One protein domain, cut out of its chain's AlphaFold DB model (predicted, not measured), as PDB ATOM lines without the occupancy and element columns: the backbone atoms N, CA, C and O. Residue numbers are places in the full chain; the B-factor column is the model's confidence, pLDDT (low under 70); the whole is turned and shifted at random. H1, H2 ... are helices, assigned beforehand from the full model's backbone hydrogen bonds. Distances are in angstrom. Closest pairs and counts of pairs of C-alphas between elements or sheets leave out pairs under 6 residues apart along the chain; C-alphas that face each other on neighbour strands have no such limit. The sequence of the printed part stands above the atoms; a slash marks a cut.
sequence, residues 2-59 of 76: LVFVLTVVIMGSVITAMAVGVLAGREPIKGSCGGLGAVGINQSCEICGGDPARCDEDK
ATOM      1  N   LEU A   2     -55.280 -19.033   4.008       90.75
ATOM      2  CA  LEU A   2     -53.848 -19.183   3.702       90.75
ATOM      3  C   LEU A   2     -53.015 -19.650   4.907       90.75
ATOM      4  O   LEU A   2     -52.245 -20.593   4.785       90.75
ATOM      5  N   VAL A   3     -53.221 -19.041   6.079       93.50
ATOM      6  CA  VAL A   3     -52.495 -19.408   7.310       93.50
ATOM      7  C   VAL A   3     -52.767 -20.861   7.708       93.50
ATOM      8  O   VAL A   3     -51.838 -21.588   8.019       93.50
ATOM      9  N   PHE A   4     -54.024 -21.301   7.603       92.62
ATOM     10  CA  PHE A   4     -54.432 -22.680   7.882       92.62
ATOM     11  C   PHE A   4     -53.738 -23.681   6.944       92.62
ATOM     12  O   PHE A   4     -53.170 -24.672   7.398       92.62
ATOM     13  N   VAL A   5     -53.711 -23.388   5.640       94.69
ATOM     14  CA  VAL A   5     -53.030 -24.233   4.647       94.69
ATOM     15  C   VAL A   5     -51.521 -24.284   4.913       94.69
ATOM     16  O   VAL A   5     -50.949 -25.370   4.945       94.69
ATOM     17  N   LEU A   6     -50.883 -23.141   5.184       95.69
ATOM     18  CA  LEU A   6     -49.457 -23.085   5.527       95.69
ATOM     19  C   LEU A   6     -49.132 -23.897   6.781       95.69
ATOM     20  O   LEU A   6     -48.165 -24.654   6.785       95.69
ATOM     21  N   THR A   7     -49.947 -23.777   7.832       95.12
ATOM     22  CA  THR A   7     -49.720 -24.522   9.074       95.12
ATOM     23  C   THR A   7     -49.827 -26.026   8.865       95.12
ATOM     24  O   THR A   7     -48.984 -26.757   9.372       95.12
ATOM     25  N   VAL A   8     -50.803 -26.499   8.080       95.62
ATOM     26  CA  VAL A   8     -50.972 -27.933   7.794       95.62
ATOM     27  C   VAL A   8     -49.778 -28.476   7.012       95.62
ATOM     28  O   VAL A   8     -49.254 -29.533   7.352       95.62
ATOM     29  N   VAL A   9     -49.305 -27.735   6.007       96.81
ATOM     30  CA  VAL A   9     -48.151 -28.140   5.191       96.81
ATOM     31  C   VAL A   9     -46.868 -28.185   6.018       96.81
ATOM     32  O   VAL A   9     -46.118 -29.153   5.923       96.81
ATOM     33  N   ILE A  10     -46.618 -27.169   6.850       96.69
ATOM     34  CA  ILE A  10     -45.414 -27.111   7.689       96.69
ATOM     35  C   ILE A  10     -45.444 -28.197   8.765       96.69
ATOM     36  O   ILE A  10     -44.452 -28.891   8.963       96.69
ATOM     37  N   MET A  11     -46.567 -28.378   9.461       95.31
ATOM     38  CA  MET A  11     -46.651 -29.401  10.505       95.31
ATOM     39  C   MET A  11     -46.525 -30.807   9.893       95.31
ATOM     40  O   MET A  11     -45.765 -31.636  10.392       95.31
ATOM     41  N   GLY A  12     -47.184 -31.043   8.753       96.44
ATOM     42  CA  GLY A  12     -47.074 -32.292   8.003       96.44
ATOM     43  C   GLY A  12     -45.642 -32.597   7.565       96.44
ATOM     44  O   GLY A  12     -45.154 -33.697   7.817       96.44
ATOM     45  N   SER A  13     -44.933 -31.626   6.979       96.12
ATOM     46  CA  SER A  13     -43.555 -31.834   6.512       96.12
ATOM     47  C   SER A  13     -42.585 -32.138   7.654       96.12
ATOM     48  O   SER A  13     -41.716 -32.995   7.499       96.12
ATOM     49  N   VAL A  14     -42.763 -31.508   8.818       96.50
ATOM     50  CA  VAL A  14     -41.968 -31.797  10.020       96.50
ATOM     51  C   VAL A  14     -42.197 -33.231  10.500       96.50
ATOM     52  O   VAL A  14     -41.227 -33.929  10.786       96.50
ATOM     53  N   ILE A  15     -43.447 -33.708  10.546       95.25
ATOM     54  CA  ILE A  15     -43.753 -35.099  10.927       95.25
ATOM     55  C   ILE A  15     -43.103 -36.078   9.945       95.25
ATOM     56  O   ILE A  15     -42.464 -37.041  10.370       95.25
ATOM     57  N   THR A  16     -43.224 -35.824   8.639       94.56
ATOM     58  CA  THR A  16     -42.603 -36.668   7.611       94.56
ATOM     59  C   THR A  16     -41.085 -36.698   7.763       94.56
ATOM     60  O   THR A  16     -40.492 -37.774   7.740       94.56
ATOM     61  N   ALA A  17     -40.451 -35.545   7.986       94.31
ATOM     62  CA  ALA A  17     -39.009 -35.459   8.199       94.31
ATOM     63  C   ALA A  17     -38.562 -36.239   9.446       94.31
ATOM     64  O   ALA A  17     -37.561 -36.953   9.398       94.31
ATOM     65  N   MET A  18     -39.323 -36.161  10.541       92.12
ATOM     66  CA  MET A  18     -39.044 -36.932  11.753       92.12
ATOM     67  C   MET A  18     -39.183 -38.436  11.507       92.12
ATOM     68  O   MET A  18     -38.298 -39.191  11.897       92.12
ATOM     69  N   ALA A  19     -40.234 -38.881  10.816       90.69
ATOM     70  CA  ALA A  19     -40.433 -40.295  10.492       90.69
ATOM     71  C   ALA A  19     -39.286 -40.855   9.633       90.69
ATOM     72  O   ALA A  19     -38.727 -41.906   9.949       90.69
ATOM     73  N   VAL A  20     -38.883 -40.121   8.591       89.50
ATOM     74  CA  VAL A  20     -37.763 -40.502   7.719       89.50
ATOM     75  C   VAL A  20     -36.443 -40.523   8.496       89.50
ATOM     76  O   VAL A  20     -35.688 -41.488   8.390       89.50
ATOM     77  N   GLY A  21     -36.179 -39.510   9.327       87.12
ATOM     78  CA  GLY A  21     -34.970 -39.455  10.155       87.12
ATOM     79  C   GLY A  21     -34.887 -40.593  11.176       87.12
ATOM     80  O   GLY A  21     -33.813 -41.134  11.429       87.12
ATOM     81  N   VAL A  22     -36.027 -41.007  11.726       83.00
ATOM     82  CA  VAL A  22     -36.138 -42.141  12.650       83.00
ATOM     83  C   VAL A  22     -35.850 -43.474  11.961       83.00
ATOM     84  O   VAL A  22     -35.190 -44.312  12.566       83.00
ATOM     85  N   LEU A  23     -36.294 -43.668  10.720       81.88
ATOM     86  CA  LEU A  23     -36.044 -44.900   9.965       81.88
ATOM     87  C   LEU A  23     -34.595 -44.997   9.466       81.88
ATOM     88  O   LEU A  23     -34.014 -46.074   9.499       81.88
ATOM     89  N   ALA A  24     -33.986 -43.880   9.056       79.88
ATOM     90  CA  ALA A  24     -32.636 -43.869   8.487       79.88
ATOM     91  C   ALA A  24     -31.504 -44.105   9.508       79.88
ATOM     92  O   ALA A  24     -30.386 -44.429   9.118       79.88
ATOM     93  N   GLY A  25     -31.763 -43.913  10.805       66.50
ATOM     94  CA  GLY A  25     -30.739 -43.980  11.856       66.50
ATOM     95  C   GLY A  25     -30.762 -45.240  12.720       66.50
ATOM     96  O   GLY A  25     -30.016 -45.307  13.694       66.50
ATOM     97  N   ARG A  26     -31.645 -46.204  12.440       63.25
ATOM     98  CA  ARG A  26     -31.872 -47.369  13.306       63.25
ATOM     99  C   ARG A  26     -31.564 -48.641  12.532       63.25
ATOM    100  O   ARG A  26     -32.032 -48.801  11.410       63.25
ATOM    101  N   GLU A  27     -30.814 -49.558  13.147       58.81
ATOM    102  CA  GLU A  27     -30.851 -50.963  12.727       58.81
ATOM    103  C   GLU A  27     -32.322 -51.420  12.642       58.81
ATOM    104  O   GLU A  27     -33.152 -50.902  13.405       58.81
ATOM    105  N   PRO A  28     -32.659 -52.338  11.711       57.44
ATOM    106  CA  PRO A  28     -34.032 -52.798  11.486       57.44
ATOM    107  C   PRO A  28     -34.691 -53.092  12.824       57.44
ATOM    108  O   PRO A  28     -34.026 -53.699  13.664       57.44
ATOM    109  N   ILE A  29     -35.933 -52.606  13.025       61.19
ATOM    110  CA  ILE A  29     -36.657 -52.618  14.308       61.19
ATOM    111  C   ILE A  29     -36.473 -53.988  14.941       61.19
ATOM    112  O   ILE A  29     -37.129 -54.975  14.614       61.19
ATOM    113  N   LYS A  30     -35.496 -54.024  15.836       61.31
ATOM    114  CA  LYS A  30     -35.119 -55.179  16.606       61.31
ATOM    115  C   LYS A  30     -36.329 -55.394  17.498       61.31
ATOM    116  O   LYS A  30     -36.563 -54.579  18.384       61.31
ATOM    117  N   GLY A  31     -37.167 -56.374  17.140       58.59
ATOM    118  CA  GLY A  31     -38.441 -56.668  17.800       58.59
ATOM    119  C   GLY A  31     -38.267 -56.960  19.292       58.59
ATOM    120  O   GLY A  31     -37.218 -56.687  19.866       58.59
ATOM    121  N   SER A  32     -39.264 -57.562  19.938       61.81
ATOM    122  CA  SER A  32     -39.293 -57.753  21.404       61.81
ATOM    123  C   SER A  32     -37.971 -58.253  22.038       61.81
ATOM    124  O   SER A  32     -37.632 -57.853  23.150       61.81
ATOM    125  N   CYS A  33     -37.162 -59.046  21.318       60.31
ATOM    126  CA  CYS A  33     -35.867 -59.545  21.801       60.31
ATOM    127  C   CYS A  33     -34.616 -58.798  21.313       60.31
ATOM    128  O   CYS A  33     -33.522 -59.044  21.823       60.31
ATOM    129  N   GLY A  34     -34.700 -57.943  20.297       61.53
ATOM    130  CA  GLY A  34     -33.510 -57.592  19.520       61.53
ATOM    131  C   GLY A  34     -32.564 -56.574  20.190       61.53
ATOM    132  O   GLY A  34     -31.496 -56.291  19.660       61.53
ATOM    133  N   GLY A  35     -32.888 -56.056  21.376       60.50
ATOM    134  CA  GLY A  35     -31.942 -55.297  22.210       60.50
ATOM    135  C   GLY A  35     -31.282 -56.115  23.329       60.50
ATOM    136  O   GLY A  35     -30.288 -55.678  23.906       60.50
ATOM    137  N   LEU A  36     -31.817 -57.300  23.647       64.94
ATOM    138  CA  LEU A  36     -31.453 -58.061  24.850       64.94
ATOM    139  C   LEU A  36     -30.100 -58.779  24.724       64.94
ATOM    140  O   LEU A  36     -29.437 -59.028  25.733       64.94
ATOM    141  N   GLY A  37     -29.646 -59.035  23.493       60.78
ATOM    142  CA  GLY A  37     -28.357 -59.676  23.226       60.78
ATOM    143  C   GLY A  37     -27.141 -58.851  23.644       60.78
ATOM    144  O   GLY A  37     -26.134 -59.426  24.049       60.78
ATOM    145  N   ALA A  38     -27.249 -57.519  23.650       60.75
ATOM    146  CA  ALA A  38     -26.175 -56.635  24.110       60.75
ATOM    147  C   ALA A  38     -26.032 -56.604  25.646       60.75
ATOM    148  O   ALA A  38     -24.989 -56.204  26.158       60.75
ATOM    149  N   VAL A  39     -27.064 -57.039  26.378       65.75
ATOM    150  CA  VAL A  39     -27.114 -57.051  27.853       65.75
ATOM    151  C   VAL A  39     -26.833 -58.459  28.416       65.75
ATOM    152  O   VAL A  39     -26.723 -58.639  29.624       65.75
ATOM    153  N   GLY A  40     -26.661 -59.471  27.552       59.34
ATOM    154  CA  GLY A  40     -26.327 -60.846  27.950       59.34
ATOM    155  C   GLY A  40     -27.508 -61.667  28.487       59.34
ATOM    156  O   GLY A  40     -27.307 -62.772  28.982       59.34
ATOM    157  N   ILE A  41     -28.741 -61.164  28.362       60.72
ATOM    158  CA  ILE A  41     -29.972 -61.792  28.877       60.72
ATOM    159  C   ILE A  41     -30.711 -62.508  27.727       60.72
ATOM    160  O   ILE A  41     -31.905 -62.335  27.504       60.72
ATOM    161  N   ASN A  42     -29.987 -63.312  26.941       56.75
ATOM    162  CA  ASN A  42     -30.581 -64.053  25.816       56.75
ATOM    163  C   ASN A  42     -31.489 -65.209  26.275       56.75
ATOM    164  O   ASN A  42     -32.350 -65.640  25.522       56.75
ATOM    165  N   GLN A  43     -31.349 -65.664  27.525       54.31
ATOM    166  CA  GLN A  43     -32.149 -66.744  28.125       54.31
ATOM    167  C   GLN A  43     -33.582 -66.339  28.523       54.31
ATOM    168  O   GLN A  43     -34.359 -67.189  28.942       54.31
ATOM    169  N   SER A  44     -33.955 -65.058  28.438       56.00
ATOM    170  CA  SER A  44     -35.250 -64.587  28.964       56.00
ATOM    171  C   SER A  44     -36.254 -64.152  27.902       56.00
ATOM    172  O   SER A  44     -37.338 -63.704  28.267       56.00
ATOM    173  N   CYS A  45     -35.940 -64.266  26.606       60.50
ATOM    174  CA  CYS A  45     -36.953 -63.983  25.594       60.50
ATOM    175  C   CYS A  45     -37.881 -65.190  25.417       60.50
ATOM    176  O   CYS A  45     -37.538 -66.134  24.706       60.50
ATOM    177  N   GLU A  46     -39.063 -65.150  26.045       59.12
ATOM    178  CA  GLU A  46     -40.074 -66.220  25.937       59.12
ATOM    179  C   GLU A  46     -40.519 -66.455  24.484       59.12
ATOM    180  O   GLU A  46     -40.912 -67.562  24.133       59.12
ATOM    181  N   ILE A  47     -40.396 -65.429  23.630       62.91
ATOM    182  CA  ILE A  47     -40.784 -65.478  22.217       62.91
ATOM    183  C   ILE A  47     -39.895 -66.433  21.397       62.91
ATOM    184  O   ILE A  47     -40.381 -67.067  20.470       62.91
ATOM    185  N   CYS A  48     -38.603 -66.534  21.738       56.81
ATOM    186  CA  CYS A  48     -37.591 -67.291  20.982       56.81
ATOM    187  C   CYS A  48     -36.975 -68.431  21.813       56.81
ATOM    188  O   CYS A  48     -36.018 -69.066  21.380       56.81
ATOM    189  N   GLY A  49     -37.504 -68.698  23.015       60.03
ATOM    190  CA  GLY A  49     -37.121 -69.846  23.845       60.03
ATOM    191  C   GLY A  49     -35.659 -69.876  24.308       60.03
ATOM    192  O   GLY A  49     -35.196 -70.919  24.758       60.03
ATOM    193  N   GLY A  50     -34.935 -68.757  24.205       60.97
ATOM    194  CA  GLY A  50     -33.514 -68.665  24.552       60.97
ATOM    195  C   GLY A  50     -32.535 -68.727  23.370       60.97
ATOM    196  O   GLY A  50     -31.342 -68.514  23.586       60.97
ATOM    197  N   ASP A  51     -33.011 -68.957  22.139       60.16
ATOM    198  CA  ASP A  51     -32.166 -69.097  20.946       60.16
ATOM    199  C   ASP A  51     -32.263 -67.869  20.014       60.16
ATOM    200  O   ASP A  51     -33.297 -67.644  19.380       60.16
ATOM    201  N   PRO A  52     -31.186 -67.073  19.867       61.25
ATOM    202  CA  PRO A  52     -31.203 -65.852  19.060       61.25
ATOM    203  C   PRO A  52     -31.296 -66.121  17.552       61.25
ATOM    204  O   PRO A  52     -31.847 -65.294  16.836       61.25
ATOM    205  N   ALA A  53     -30.826 -67.283  17.078       60.06
ATOM    206  CA  ALA A  53     -30.867 -67.646  15.659       60.06
ATOM    207  C   ALA A  53     -32.301 -67.682  15.104       60.06
ATOM    208  O   ALA A  53     -32.546 -67.181  14.015       60.06
ATOM    209  N   ARG A  54     -33.270 -68.164  15.896       59.75
ATOM    210  CA  ARG A  54     -34.682 -68.224  15.485       59.75
ATOM    211  C   ARG A  54     -35.341 -66.860  15.331       59.75
ATOM    212  O   ARG A  54     -36.224 -66.691  14.511       59.75
ATOM    213  N   CYS A  55     -34.886 -65.882  16.104       63.72
ATOM    214  CA  CYS A  55     -35.400 -64.515  16.096       63.72
ATOM    215  C   CYS A  55     -34.936 -63.696  14.867       63.72
ATOM    216  O   CYS A  55     -35.427 -62.583  14.638       63.72
ATOM    217  N   ASP A  56     -33.934 -64.182  14.127       63.66
ATOM    218  CA  ASP A  56     -33.416 -63.556  12.906       63.66
ATOM    219  C   ASP A  56     -33.971 -64.209  11.629       63.66
ATOM    220  O   ASP A  56     -34.156 -63.499  10.647       63.66
ATOM    221  N   GLU A  57     -34.322 -65.499  11.660       60.50
ATOM    222  CA  GLU A  57     -34.925 -66.216  10.520       60.50
ATOM    223  C   GLU A  57     -36.317 -65.672  10.124       60.50
ATOM    224  O   GLU A  57     -36.704 -65.765   8.964       60.50
ATOM    225  N   ASP A  58     -37.044 -65.029  11.049       57.03
ATOM    226  CA  ASP A  58     -38.343 -64.383  10.780       57.03
ATOM    227  C   ASP A  58     -38.230 -62.941  10.217       57.03
ATOM    228  O   ASP A  58     -39.242 -62.266  10.024       57.03
ATOM    229  N   LYS A  59     -37.015 -62.411   9.984       55.00
ATOM    230  CA  LYS A  59     -36.804 -61.010   9.550       55.00
ATOM    231  C   LYS A  59     -36.899 -60.766   8.039       55.00
ATOM    232  O   LYS A  59     -36.871 -59.604   7.631       55.00
TER     233      LYS A  59
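AT A GLANCE: This is residues 2 to 59 of the 76 residues of the protein "Putative exported protein" of Pseudohaliea rubra DSM 19751 (UniProt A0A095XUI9). What does one see first? One long helix, H1, sticks out with residues 2 to 27 from a small head of loops that holds two short helices, H2 and H3. What is printed? 58 residues, all helix by class, with three named helices in the order H1, H2, H3 and no named strand. What is its outline? It is extended, with a radius of gyration of the C-alphas of 18.8 A and spans of 57 by 21 by 18 A.

HOW THE PARTS SIT: Do the helices touch? H1, residues 2 to 24, H2, residues 36 to 39, and H3, residues 54 to 59, are apart from one another. What do their backbones show? Every O i to N i+4 pair in H1 is within hydrogen-bond range; H2 is too short for one; H3 has 0 of 2, and 1 of 3 O i to N i+3 pairs.

IN THESE COORDINATES: Where is H1? It runs 32.9 A from C-alpha 2 at (-53.848, -19.183, 3.702). Where does H3 end? At C-alpha 59, (-36.804, -61.010, 9.550).

THE WHOLE: Is it continuous? The printed part has no cut, and both links, of 11 and 14 residues, are long. Where is confidence low? Residues 25 to 59 have pLDDT under 70.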